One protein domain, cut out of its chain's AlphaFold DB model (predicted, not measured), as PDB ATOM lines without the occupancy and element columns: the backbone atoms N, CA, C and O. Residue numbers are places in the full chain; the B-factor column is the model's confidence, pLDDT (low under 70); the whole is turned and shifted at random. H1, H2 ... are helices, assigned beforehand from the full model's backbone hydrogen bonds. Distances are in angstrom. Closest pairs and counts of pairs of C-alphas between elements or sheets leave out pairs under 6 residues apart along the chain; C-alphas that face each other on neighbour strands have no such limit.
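What this domain is: This is residues 295 to 393 of the 635 residues of an uncharacterized protein of Desulfobacterales bacterium (UniProt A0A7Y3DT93). The long helix H3 has H2 packed on one side and H6 on another, with the short H4 in the gap between H2 and H6, near the last turns of H3. H1 lies side by side with H2, the short H5 is near H2, H3 and H6, and a long loop, residues 323 to 339, makes one end of the domain. The 99 printed residues hold six named helices, H1 to H6 in chain order, and no named strand: the class is all helix. The whole is compact, with a radius of gyration of the C-alphas of 13.0 A and spans of 40 by 30 by 17 A.

Where its parts are: H3, residues 340 to 356, is 24.0 A long, from C-alpha 340 at (233.453, 173.836, 110.160). H2 is residues 312 to 322, 15.8 A, and H1 residues 296 to 304, from C-alpha 296 at (238.795, 165.613, 110.993). H4 is residues 360 to 366, H5 residues 369 to 375, and H6 residues 378 to 391, 19.9 A, to C-alpha 391 at (212.603, 160.857, 122.212).

How they stand to each other: H2 and H3, a helical hairpin, touch, with closest C-alphas Leu 316 and Met 347 6.1 A apart, at a shallow tilt of 33 degrees, only just short of steep. H6 touches H3, C-alphas Arg 348 and Leu 380 closest at 6.0 A, the same way at 30 degrees, a shallow tilt. H4 touches H6, C-alphas Ser 360 and Ala 387 closest at 4.8 A, at a steep tilt of 61 degrees. H1 touches H2 at a shallow tilt of 14 degrees, opposite ways, with closest C-alphas Arg 296 and Gly 322 4.7 A apart. H1 and H6 are apart. In H1 to H6 every O i to N i+4 pair is within hydrogen-bond range.

The domain as a whole: The C-alphas farthest apart, Glu 333 and Gly 393, are 40.6 A apart. The printed part has no cut; the link from H2 to H3 is long. No printed residue is under 70 in pLDDT.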
ATOM      1  N   SER A 295     242.706 162.655 110.288       96.12
ATOM      2  CA  SER A 295     242.197 163.908 110.848       96.12
ATOM      3  C   SER A 295     240.703 164.096 110.607       96.12
ATOM      4  O   SER A 295     240.067 163.393 109.816       96.12
ATOM      5  N   ARG A 296     240.145 165.111 111.269       96.94
ATOM      6  CA  ARG A 296     238.795 165.613 110.993       96.94
ATOM      7  C   ARG A 296     238.585 165.946 109.515       96.94
ATOM      8  O   ARG A 296     237.531 165.650 108.960       96.94
ATOM      9  N   GLU A 297     239.566 166.591 108.892       96.62
ATOM     10  CA  GLU A 297     239.493 167.011 107.495       96.62
ATOM     11  C   GLU A 297     239.416 165.811 106.545       96.62
ATOM     12  O   GLU A 297     238.640 165.850 105.591       96.62
ATOM     13  N   GLU A 298     240.140 164.724 106.833       96.62
ATOM     14  CA  GLU A 298     240.027 163.486 106.059       96.62
ATOM     15  C   GLU A 298     238.635 162.861 106.162       96.62
ATOM     16  O   GLU A 298     238.053 162.501 105.135       96.62
ATOM     17  N   GLU A 299     238.063 162.781 107.365       97.44
ATOM     18  CA  GLU A 299     236.694 162.282 107.536       97.44
ATOM     19  C   GLU A 299     235.676 163.135 106.777       97.44
ATOM     20  O   GLU A 299     234.792 162.604 106.104       97.44
ATOM     21  N   PHE A 300     235.822 164.461 106.800       97.81
ATOM     22  CA  PHE A 300     234.961 165.347 106.017       97.81
ATOM     23  C   PHE A 300     235.124 165.139 104.511       97.81
ATOM     24  O   PHE A 300     234.121 165.124 103.797       97.81
ATOM     25  N   THR A 301     236.347 164.929 104.019       97.00
ATOM     26  CA  THR A 301     236.599 164.584 102.613       97.00
ATOM     27  C   THR A 301     235.887 163.290 102.226       97.00
ATOM     28  O   THR A 301     235.196 163.244 101.207       97.00
ATOM     29  N   ARG A 302     235.975 162.251 103.065       96.69
ATOM     30  CA  ARG A 302     235.280 160.975 102.838       96.69
ATOM     31  C   ARG A 302     233.761 161.147 102.853       96.69
ATOM     32  O   ARG A 302     233.093 160.644 101.954       96.69
ATOM     33  N   ALA A 303     233.228 161.908 103.809       97.12
ATOM     34  CA  ALA A 303     231.800 162.201 103.906       97.12
ATOM     35  C   ALA A 303     231.277 162.984 102.687       97.12
ATOM     36  O   ALA A 303     230.201 162.694 102.167       97.12
ATOM     37  N   LEU A 304     232.050 163.950 102.175       96.25
ATOM     38  CA  LEU A 304     231.704 164.720 100.973       96.25
ATOM     39  C   LEU A 304     231.710 163.886  99.686       96.25
ATOM     40  O   LEU A 304     231.043 164.266  98.724       96.25
ATOM     41  N   ALA A 305     232.464 162.788  99.656       96.00
ATOM     42  CA  ALA A 305     232.534 161.882  98.514       96.00
ATOM     43  C   ALA A 305     231.403 160.839  98.489       96.00
ATOM     44  O   ALA A 305     231.286 160.099  97.513       96.00
ATOM     45  N   MET A 306     230.567 160.767  99.532       96.31
ATOM     46  CA  MET A 306     229.444 159.828  99.594       96.31
ATOM     47  C   MET A 306     228.398 160.155  98.517       96.31
ATOM     48  O   MET A 306     227.666 161.145  98.617       96.31
ATOM     49  N   GLY A 307     228.319 159.301  97.493       92.50
ATOM     50  CA  GLY A 307     227.389 159.420  96.371       92.50
ATOM     51  C   GLY A 307     225.941 159.074  96.726       92.50
ATOM     52  O   GLY A 307     225.583 158.895  97.894       92.50
ATOM     53  N   GLU A 308     225.068 159.034  95.717       93.00
ATOM     54  CA  GLU A 308     223.619 158.778  95.850       93.00
ATOM     55  C   GLU A 308     223.270 157.396  96.422       93.00
ATOM     56  O   GLU A 308     222.143 157.170  96.852       93.00
ATOM     57  N   GLU A 309     224.229 156.475  96.449       95.50
ATOM     58  CA  GLU A 309     224.095 155.150  97.044       95.50
ATOM     59  C   GLU A 309     223.980 155.164  98.575       95.50
ATOM     60  O   GLU A 309     223.538 154.168  99.149       95.50
ATOM     61  N   TYR A 310     224.345 156.273  99.222       96.94
ATOM     62  CA  TYR A 310     224.240 156.451 100.668       96.94
ATOM     63  C   TYR A 310     222.998 157.249 101.051       96.94
ATOM     64  O   TYR A 310     222.630 158.237 100.412       96.94
ATOM     65  N   THR A 311     222.386 156.849 102.157       97.25
ATOM     66  CA  THR A 311     221.266 157.564 102.758       97.25
ATOM     67  C   THR A 311     221.714 158.876 103.402       97.25
ATOM     68  O   THR A 311     222.859 159.046 103.820       97.25
ATOM     69  N   GLU A 312     220.770 159.805 103.555       96.62
ATOM     70  CA  GLU A 312     220.983 161.048 104.306       96.62
ATOM     71  C   GLU A 312     221.432 160.788 105.752       96.62
ATOM     72  O   GLU A 312     222.237 161.540 106.296       96.62
ATOM     73  N   LEU A 313     220.968 159.692 106.361       97.81
ATOM     74  CA  LEU A 313     221.382 159.301 107.704       97.81
ATOM     75  C   LEU A 313     222.864 158.906 107.755       97.81
ATOM     76  O   LEU A 313     223.602 159.433 108.580       97.81
ATOM     77  N   GLU A 314     223.311 158.036 106.847       98.12
ATOM     78  CA  GLU A 314     224.718 157.611 106.776       98.12
ATOM     79  C   GLU A 314     225.646 158.800 106.496       98.12
ATOM     80  O   GLU A 314     226.723 158.910 107.082       98.12
ATOM     81  N   ARG A 315     225.214 159.737 105.641       97.88
ATOM     82  CA  ARG A 315     225.950 160.983 105.384       97.88
ATOM     83  C   ARG A 315     226.049 161.852 106.635       97.88
ATOM     84  O   ARG A 315     227.118 162.387 106.924       97.88
ATOM     85  N   LEU A 316     224.952 161.996 107.384       98.44
ATOM     86  CA  LEU A 316     224.949 162.747 108.639       98.44
ATOM     87  C   LEU A 316     225.906 162.131 109.663       98.44
ATOM     88  O   LEU A 316     226.672 162.864 110.285       98.44
ATOM     89  N   GLU A 317     225.885 160.807 109.815       98.31
ATOM     90  CA  GLU A 317     226.790 160.077 110.708       98.31
ATOM     91  C   GLU A 317     228.256 160.300 110.333       98.31
ATOM     92  O   GLU A 317     229.075 160.574 111.212       98.31
ATOM     93  N   ALA A 318     228.589 160.243 109.041       97.81
ATOM     94  CA  ALA A 318     229.945 160.488 108.562       97.81
ATOM     95  C   ALA A 318     230.430 161.907 108.911       97.81
ATOM     96  O   ALA A 318     231.507 162.069 109.486       97.81
ATOM     97  N   PHE A 319     229.613 162.939 108.664       98.38
ATOM     98  CA  PHE A 319     229.961 164.306 109.067       98.38
ATOM     99  C   PHE A 319     230.066 164.465 110.587       98.38
ATOM    100  O   PHE A 319     231.021 165.066 111.077       98.38
ATOM    101  N   ALA A 320     229.115 163.926 111.348       98.19
ATOM    102  CA  ALA A 320     229.112 164.043 112.803       98.19
ATOM    103  C   ALA A 320     230.335 163.359 113.436       98.19
ATOM    104  O   ALA A 320     230.941 163.906 114.359       98.19
ATOM    105  N   ASN A 321     230.753 162.202 112.915       96.31
ATOM    106  CA  ASN A 321     231.931 161.491 113.409       96.31
ATOM    107  C   ASN A 321     233.236 162.260 113.173       96.31
ATOM    108  O   ASN A 321     234.119 162.189 114.026       96.31
ATOM    109  N   GLY A 322     233.341 163.071 112.114       96.94
ATOM    110  CA  GLY A 322     234.506 163.940 111.913       96.94
ATOM    111  C   GLY A 322     234.748 164.904 113.085       96.94
ATOM    112  O   GLY A 322     235.890 165.174 113.450       96.94
ATOM    113  N   PHE A 323     233.692 165.353 113.775       97.44
ATOM    114  CA  PHE A 323     233.821 166.206 114.966       97.44
ATOM    115  C   PHE A 323     234.342 165.486 116.213       97.44
ATOM    116  O   PHE A 323     234.743 166.152 117.167       97.44
ATOM    117  N   LYS A 324     234.388 164.149 116.215       96.56
ATOM    118  CA  LYS A 324     235.041 163.372 117.280       96.56
ATOM    119  C   LYS A 324     236.560 163.332 117.119       96.56
ATOM    120  O   LYS A 324     237.250 162.985 118.074       96.56
ATOM    121  N   ILE A 325     237.066 163.690 115.939       95.50
ATOM    122  CA  ILE A 325     238.490 163.690 115.606       95.50
ATOM    123  C   ILE A 325     239.047 165.110 115.741       95.50
ATOM    124  O   ILE A 325     238.360 166.110 115.477       95.50
ATOM    125  N   GLU A 326     240.296 165.205 116.191       92.12
ATOM    126  CA  GLU A 326     241.014 166.474 116.269       92.12
ATOM    127  C   GLU A 326     241.341 167.003 114.860       92.12
ATOM    128  O   GLU A 326     241.685 166.227 113.960       92.12
ATOM    129  N   PRO A 327     241.202 168.322 114.632       94.94
ATOM    130  CA  PRO A 327     241.654 168.930 113.392       94.94
ATOM    131  C   PRO A 327     243.183 168.941 113.362       94.94
ATOM    132  O   PRO A 327     243.823 169.244 114.370       94.94
ATOM    133  N   LYS A 328     243.767 168.643 112.201       94.88
ATOM    134  CA  LYS A 328     245.213 168.830 111.990       94.88
ATOM    135  C   LYS A 328     245.549 170.203 111.439       94.88
ATOM    136  O   LYS A 328     246.650 170.698 111.657       94.88
ATOM    137  N   LEU A 329     244.605 170.801 110.720       93.31
ATOM    138  CA  LEU A 329     244.802 172.086 110.073       93.31
ATOM    139  C   LEU A 329     244.307 173.215 110.972       93.31
ATOM    140  O   LEU A 329     243.265 173.111 111.627       93.31
ATOM    141  N   SER A 330     245.030 174.333 110.961       91.31
ATOM    142  CA  SER A 330     244.498 175.575 111.513       91.31
ATOM    143  C   SER A 330     243.318 176.066 110.667       91.31
ATOM    144  O   SER A 330     243.232 175.790 109.471       91.31
ATOM    145  N   ALA A 331     242.431 176.881 111.248       88.25
ATOM    146  CA  ALA A 331     241.272 177.416 110.524       88.25
ATOM    147  C   ALA A 331     241.640 178.224 109.257       88.25
ATOM    148  O   ALA A 331     240.824 178.338 108.343       88.25
ATOM    149  N   GLN A 332     242.852 178.793 109.203       86.75
ATOM    150  CA  GLN A 332     243.360 179.532 108.041       86.75
ATOM    151  C   GLN A 332     243.831 178.594 106.921       86.75
ATOM    152  O   GLN A 332     243.692 178.911 105.739       86.75
ATOM    153  N   GLU A 333     244.364 177.429 107.286       88.56
ATOM    154  CA  GLU A 333     244.847 176.422 106.342       88.56
ATOM    155  C   GLU A 333     243.725 175.519 105.835       88.56
ATOM    156  O   GLU A 333     243.775 175.087 104.682       88.56
ATOM    157  N   THR A 334     242.687 175.276 106.646       92.19
ATOM    158  CA  THR A 334     241.554 174.426 106.270       92.19
ATOM    159  C   THR A 334     240.892 174.923 104.972       92.19
ATOM    160  O   THR A 334     240.417 176.066 104.911       92.19
ATOM    161  N   PRO A 335     240.790 174.078 103.926       89.81
ATOM    162  CA  PRO A 335     240.076 174.422 102.700       89.81
ATOM    163  C   PRO A 335     238.621 174.828 102.970       89.81
ATOM    164  O   PRO A 335     237.940 174.211 103.784       89.81
ATOM    165  N   ALA A 336     238.103 175.821 102.238       90.12
ATOM    166  CA  ALA A 336     236.773 176.403 102.480       90.12
ATOM    167  C   ALA A 336     235.625 175.372 102.509       90.12
ATOM    168  O   ALA A 336     234.656 175.518 103.253       90.12
ATOM    169  N   HIS A 337     235.735 174.302 101.719       91.56
ATOM    170  CA  HIS A 337     234.733 173.239 101.673       91.56
ATOM    171  C   HIS A 337     234.787 172.277 102.877       91.56
ATOM    172  O   HIS A 337     233.798 171.590 103.123       91.56
ATOM    173  N   LEU A 338     235.901 172.257 103.619       94.81
ATOM    174  CA  LEU A 338     236.117 171.471 104.843       94.81
ATOM    175  C   LEU A 338     236.021 172.324 106.114       94.81
ATOM    176  O   LEU A 338     236.093 171.792 107.219       94.81
ATOM    177  N   GLN A 339     235.857 173.644 105.975       95.06
ATOM    178  CA  GLN A 339     235.643 174.528 107.114       95.06
ATOM    179  C   GLN A 339     234.392 174.119 107.886       95.06
ATOM    180  O   GLN A 339     233.360 173.752 107.314       95.06
ATOM    181  N   LYS A 340     234.492 174.229 109.210       94.88
ATOM    182  CA  LYS A 340     233.453 173.836 110.160       94.88
ATOM    183  C   LYS A 340     232.093 174.436 109.816       94.88
ATOM    184  O   LYS A 340     231.089 173.734 109.840       94.88
ATOM    185  N   GLU A 341     232.055 175.709 109.444       95.12
ATOM    186  CA  GLU A 341     230.835 176.444 109.108       95.12
ATOM    187  C   GLU A 341     230.144 175.845 107.873       95.12
ATOM    188  O   GLU A 341     228.919 175.685 107.852       95.12
ATOM    189  N   THR A 342     230.930 175.448 106.868       97.00
ATOM    190  CA  THR A 342     230.441 174.775 105.660       97.00
ATOM    191  C   THR A 342     229.871 173.397 105.991       97.00
ATOM    192  O   THR A 342     228.780 173.052 105.528       97.00
ATOM    193  N   ILE A 343     230.564 172.615 106.822       98.19
ATOM    194  CA  ILE A 343     230.103 171.282 107.231       98.19
ATOM    195  C   ILE A 343     228.845 171.376 108.101       98.19
ATOM    196  O   ILE A 343     227.870 170.671 107.845       98.19
ATOM    197  N   ASN A 344     228.796 172.313 109.049       97.94
ATOM    198  CA  ASN A 344     227.614 172.575 109.871       97.94
ATOM    199  C   ASN A 344     226.405 172.968 109.016       97.94
ATOM    200  O   ASN A 344     225.293 172.499 109.257       97.94
ATOM    201  N   ALA A 345     226.592 173.796 107.982       98.19
ATOM    202  CA  ALA A 345     225.520 174.139 107.050       98.19
ATOM    203  C   ALA A 345     224.958 172.904 106.326       98.19
ATOM    204  O   ALA A 345     223.738 172.775 106.208       98.19
ATOM    205  N   ARG A 346     225.825 171.971 105.906       97.88
ATOM    206  CA  ARG A 346     225.401 170.695 105.313       97.88
ATOM    207  C   ARG A 346     224.653 169.833 106.324       97.88
ATOM    208  O   ARG A 346     223.520 169.457 106.046       97.88
ATOM    209  N   MET A 347     225.222 169.600 107.509       98.62
ATOM    210  CA  MET A 347     224.568 168.812 108.559       98.62
ATOM    211  C   MET A 347     223.190 169.369 108.917       98.62
ATOM    212  O   MET A 347     222.239 168.602 108.986       98.62
ATOM    213  N   ARG A 348     223.034 170.692 109.063       98.50
ATOM    214  CA  ARG A 348     221.724 171.317 109.327       98.50
ATOM    215  C   ARG A 348     220.706 171.045 108.223       98.50
ATOM    216  O   ARG A 348     219.549 170.774 108.527       98.50
ATOM    217  N   SER A 349     221.123 171.092 106.957       98.25
ATOM    218  CA  SER A 349     220.244 170.742 105.836       98.25
ATOM    219  C   SER A 349     219.776 169.290 105.933       98.25
ATOM    220  O   SER A 349     218.585 169.022 105.797       98.25
ATOM    221  N   ILE A 350     220.698 168.367 106.213       98.31
ATOM    222  CA  ILE A 350     220.400 166.936 106.341       98.31
ATOM    223  C   ILE A 350     219.481 166.680 107.545       98.31
ATOM    224  O   ILE A 350     218.456 166.013 107.421       98.31
ATOM    225  N   VAL A 351     219.793 167.272 108.703       98.69
ATOM    226  CA  VAL A 351     218.980 167.192 109.926       98.69
ATOM    227  C   VAL A 351     217.570 167.711 109.678       98.69
ATOM    228  O   VAL A 351     216.609 167.047 110.059       98.69
ATOM    229  N   ALA A 352     217.411 168.850 108.999       98.19
ATOM    230  CA  ALA A 352     216.092 169.380 108.668       98.19
ATOM    231  C   ALA A 352     215.269 168.385 107.831       98.19
ATOM    232  O   ALA A 352     214.096 168.156 108.137       98.19
ATOM    233  N   THR A 353     215.881 167.749 106.828       98.00
ATOM    234  CA  THR A 353     215.237 166.707 106.014       98.00
ATOM    235  C   THR A 353     214.858 165.482 106.847       98.00
ATOM    236  O   THR A 353     213.727 165.003 106.755       98.00
ATOM    237  N   LEU A 354     215.760 164.997 107.704       98.31
ATOM    238  CA  LEU A 354     215.514 163.838 108.568       98.31
ATOM    239  C   LEU A 354     214.395 164.100 109.585       98.31
ATOM    240  O   LEU A 354     213.508 163.263 109.759       98.31
ATOM    241  N   LEU A 355     214.373 165.279 110.210       97.44
ATOM    242  CA  LEU A 355     213.317 165.659 111.151       97.44
ATOM    243  C   LEU A 355     211.953 165.786 110.460       97.44
ATOM    244  O   LEU A 355     210.949 165.344 111.015       97.44
ATOM    245  N   GLN A 356     211.900 166.323 109.234       97.06
ATOM    246  CA  GLN A 356     210.666 166.350 108.436       97.06
ATOM    247  C   GLN A 356     210.173 164.943 108.074       97.06
ATOM    248  O   GLN A 356     208.965 164.711 108.024       97.06
ATOM    249  N   ALA A 357     211.093 163.998 107.871       97.25
ATOM    250  CA  ALA A 357     210.785 162.589 107.643       97.25
ATOM    251  C   ALA A 357     210.444 161.810 108.934       97.25
ATOM    252  O   ALA A 357     210.131 160.623 108.864       97.25
ATOM    253  N   GLY A 358     210.473 162.454 110.106       97.19
ATOM    254  CA  GLY A 358     210.154 161.831 111.394       97.19
ATOM    255  C   GLY A 358     211.298 161.035 112.030       97.19
ATOM    256  O   GLY A 358     211.061 160.327 113.009       97.19
ATOM    257  N   ALA A 359     212.529 161.166 111.529       97.88
ATOM    258  CA  ALA A 359     213.719 160.467 112.024       97.88
ATOM    259  C   ALA A 359     214.355 161.154 113.257       97.88
ATOM    260  O   ALA A 359     215.569 161.348 113.348       97.88
ATOM    261  N   SER A 360     213.528 161.582 114.220       98.12
ATOM    262  CA  SER A 360     213.996 162.296 115.419       98.12
ATOM    263  C   SER A 360     214.872 161.424 116.321       98.12
ATOM    264  O   SER A 360     215.759 161.939 116.995       98.12
ATOM    265  N   ARG A 361     214.642 160.107 116.360       98.50
ATOM    266  CA  ARG A 361     215.440 159.191 117.191       98.50
ATOM    267  C   ARG A 361     216.864 159.088 116.672       98.50
ATOM    268  O   ARG A 361     217.804 159.161 117.451       98.50
ATOM    269  N   GLU A 362     217.004 158.939 115.369       98.31
ATOM    270  CA  GLU A 362     218.274 158.827 114.676       98.31
ATOM    271  C   GLU A 362     219.092 160.108 114.865       98.31
ATOM    272  O   GLU A 362     220.235 160.045 115.308       98.31
ATOM    273  N   VAL A 363     218.473 161.279 114.665       98.44
ATOM    274  CA  VAL A 363     219.119 162.578 114.925       98.44
ATOM    275  C   VAL A 363     219.565 162.702 116.387       98.44
ATOM    276  O   VAL A 363     220.702 163.092 116.641       98.44
ATOM    277  N   ALA A 364     218.709 162.346 117.351       98.38
ATOM    278  CA  ALA A 364     219.051 162.415 118.774       98.38
ATOM    279  C   ALA A 364     220.204 161.469 119.164       98.38
ATOM    280  O   ALA A 364     220.964 161.782 120.073       98.38
ATOM    281  N   ASN A 365     220.352 160.333 118.478       98.19
ATOM    282  CA  ASN A 365     221.409 159.355 118.758       98.19
ATOM    283  C   ASN A 365     222.771 159.752 118.201       98.19
ATOM    284  O   ASN A 365     223.793 159.333 118.736       98.19
ATOM    285  N   ILE A 366     222.783 160.510 117.105       98.38
ATOM    286  CA  ILE A 366     224.021 160.938 116.453       98.38
ATOM    287  C   ILE A 366     224.713 162.029 117.261       98.38
ATOM    288  O   ILE A 366     225.933 162.005 117.406       98.38
ATOM    289  N   PHE A 367     223.948 162.999 117.764       98.38
ATOM    290  CA  PHE A 367     224.499 164.209 118.361       98.38
ATOM    291  C   PHE A 367     224.646 164.109 119.878       98.38
ATOM    292  O   PHE A 367     223.699 164.338 120.627       98.38
ATOM    293  N   ASP A 368     225.874 163.850 120.320       97.00
ATOM    294  CA  ASP A 368     226.276 163.940 121.723       97.00
ATOM    295  C   ASP A 368     226.876 165.318 122.079       97.00
ATOM    296  O   ASP A 368     227.061 166.206 121.237       97.00
ATOM    297  N   THR A 369     227.198 165.500 123.363       98.06
ATOM    298  CA  THR A 369     227.823 166.728 123.872       98.06
ATOM    299  C   THR A 369     229.158 167.032 123.188       98.06
ATOM    300  O   THR A 369     229.436 168.202 122.922       98.06
ATOM    301  N   GLN A 370     229.985 166.025 122.885       97.06
ATOM    302  CA  GLN A 370     231.298 166.230 122.271       97.06
ATOM    303  C   GLN A 370     231.142 166.781 120.852       97.06
ATOM    304  O   GLN A 370     231.720 167.825 120.543       97.06
ATOM    305  N   ILE A 371     230.331 166.128 120.016       98.12
ATOM    306  CA  ILE A 371     230.089 166.538 118.629       98.12
ATOM    307  C   ILE A 371     229.542 167.961 118.592       98.12
ATOM    308  O   ILE A 371     230.079 168.806 117.880       98.12
ATOM    309  N   LEU A 372     228.499 168.252 119.373       98.38
ATOM    310  CA  LEU A 372     227.847 169.562 119.351       98.38
ATOM    311  C   LEU A 372     228.760 170.679 119.880       98.38
ATOM    312  O   LEU A 372     228.743 171.787 119.340       98.38
ATOM    313  N   THR A 373     229.600 170.390 120.879       97.62
ATOM    314  CA  THR A 373     230.594 171.350 121.387       97.62
ATOM    315  C   THR A 373     231.670 171.640 120.341       97.62
ATOM    316  O   THR A 373     232.010 172.799 120.113       97.62
ATOM    317  N   GLN A 374     232.176 170.606 119.661       96.06
ATOM    318  CA  GLN A 374     233.186 170.749 118.606       96.06
ATOM    319  C   GLN A 374     232.625 171.441 117.355       96.06
ATOM    320  O   GLN A 374     233.307 172.272 116.749       96.06
ATOM    321  N   ALA A 375     231.372 171.150 116.996       96.69
ATOM    322  CA  ALA A 375     230.652 171.823 115.920       96.69
ATOM    323  C   ALA A 375     230.402 173.303 116.241       96.69
ATOM    324  O   ALA A 375     230.489 174.141 115.342       96.69
ATOM    325  N   ALA A 376     230.145 173.634 117.512       96.31
ATOM    326  CA  ALA A 376     229.891 174.993 117.993       96.31
ATOM    327  C   ALA A 376     228.837 175.750 117.154       96.31
ATOM    328  O   ALA A 376     228.995 176.936 116.873       96.31
ATOM    329  N   ASP A 377     227.773 175.054 116.736       96.75
ATOM    330  CA  ASP A 377     226.650 175.624 115.985       96.75
ATOM    331  C   ASP A 377     225.370 175.541 116.822       96.75
ATOM    332  O   ASP A 377     224.835 174.462 117.090       96.75
ATOM    333  N   ILE A 378     224.877 176.704 117.248       97.25
ATOM    334  CA  ILE A 378     223.718 176.813 118.140       97.25
ATOM    335  C   ILE A 378     222.422 176.352 117.468       97.25
ATOM    336  O   ILE A 378     221.532 175.831 118.139       97.25
ATOM    337  N   VAL A 379     222.301 176.497 116.146       96.69
ATOM    338  CA  VAL A 379     221.110 176.035 115.422       96.69
ATOM    339  C   VAL A 379     221.074 174.509 115.415       96.69
ATOM    340  O   VAL A 379     220.047 173.927 115.762       96.69
ATOM    341  N   LEU A 380     222.207 173.872 115.119       97.94
ATOM    342  CA  LEU A 380     222.357 172.421 115.161       97.94
ATOM    343  C   LEU A 380     222.115 171.862 116.572       97.94
ATOM    344  O   LEU A 380     221.389 170.880 116.720       97.94
ATOM    345  N   LEU A 381     222.644 172.525 117.608       98.56
ATOM    346  CA  LEU A 381     222.371 172.196 119.012       98.56
ATOM    347  C   LEU A 381     220.869 172.215 119.315       98.56
ATOM    348  O   LEU A 381     220.340 171.275 119.903       98.56
ATOM    349  N   MET A 382     220.167 173.271 118.901       98.44
ATOM    350  CA  MET A 382     218.728 173.396 119.128       98.44
ATOM    351  C   MET A 382     217.933 172.311 118.390       98.44
ATOM    352  O   MET A 382     216.955 171.803 118.938       98.44
ATOM    353  N   ASP A 383     218.327 171.937 117.172       98.19
ATOM    354  CA  ASP A 383     217.681 170.858 116.416       98.19
ATOM    355  C   ASP A 383     217.881 169.494 117.100       98.19
ATOM    356  O   ASP A 383     216.899 168.785 117.349       98.19
ATOM    357  N   ALA A 384     219.114 169.175 117.507       98.50
ATOM    358  CA  ALA A 384     219.436 167.964 118.261       98.50
ATOM    359  C   ALA A 384     218.712 167.909 119.618       98.50
ATOM    360  O   ALA A 384     218.157 166.875 119.997       98.50
ATOM    361  N   ALA A 385     218.630 169.033 120.334       98.56
ATOM    362  CA  ALA A 385     217.924 169.119 121.607       98.56
ATOM    363  C   ALA A 385     216.403 168.936 121.450       98.56
ATOM    364  O   ALA A 385     215.781 168.288 122.290       98.56
ATOM    365  N   ARG A 386     215.775 169.428 120.368       98.12
ATOM    366  CA  ARG A 386     214.347 169.141 120.099       98.12
ATOM    367  C   ARG A 386     214.108 167.662 119.825       98.12
ATOM    368  O   ARG A 386     213.148 167.101 120.348       98.12
ATOM    369  N   ALA A 387     214.982 167.044 119.034       98.38
ATOM    370  CA  ALA A 387     214.931 165.613 118.762       98.38
ATOM    371  C   ALA A 387     215.077 164.803 120.065       98.38
ATOM    372  O   ALA A 387     214.259 163.932 120.359       98.38
ATOM    373  N   THR A 388     216.039 165.181 120.909       98.69
ATOM    374  CA  THR A 388     216.263 164.600 122.243       98.69
ATOM    375  C   THR A 388     215.038 164.766 123.143       98.69
ATOM    376  O   THR A 388     214.585 163.800 123.750       98.69
ATOM    377  N   ALA A 389     214.420 165.950 123.164       98.00
ATOM    378  CA  ALA A 389     213.233 166.220 123.976       98.00
ATOM    379  C   ALA A 389     212.045 165.333 123.592       98.00
ATOM    380  O   ALA A 389     211.284 164.892 124.455       98.00
ATOM    381  N   GLN A 390     211.885 165.079 122.293       96.56
ATOM    382  CA  GLN A 390     210.822 164.237 121.758       96.56
ATOM    383  C   GLN A 390     211.024 162.754 122.101       96.56
ATOM    384  O   GLN A 390     210.039 162.039 122.287       96.56
ATOM    385  N   ILE A 391     212.274 162.286 122.140       98.12
ATOM    386  CA  ILE A 391     212.603 160.857 122.212       98.12
ATOM    387  C   ILE A 391     212.956 160.403 123.627       98.12
ATOM    388  O   ILE A 391     212.457 159.369 124.068       98.12
ATOM    389  N   TYR A 392     213.786 161.175 124.322       97.69
ATOM    390  CA  TYR A 392     214.330 160.854 125.643       97.69
ATOM    391  C   TYR A 392     213.647 161.660 126.747       97.69
ATOM    392  O   TYR A 392     213.326 161.122 127.803       97.69
ATOM    393  N   GLY A 393     213.268 162.901 126.443       97.00
ATOM    394  CA  GLY A 393     212.511 163.759 127.344       97.00
ATOM    395  C   GLY A 393     213.151 165.126 127.532       97.00
ATOM    396  O   GLY A 393     214.271 165.399 127.107       97.00
TER     397      GLY A 393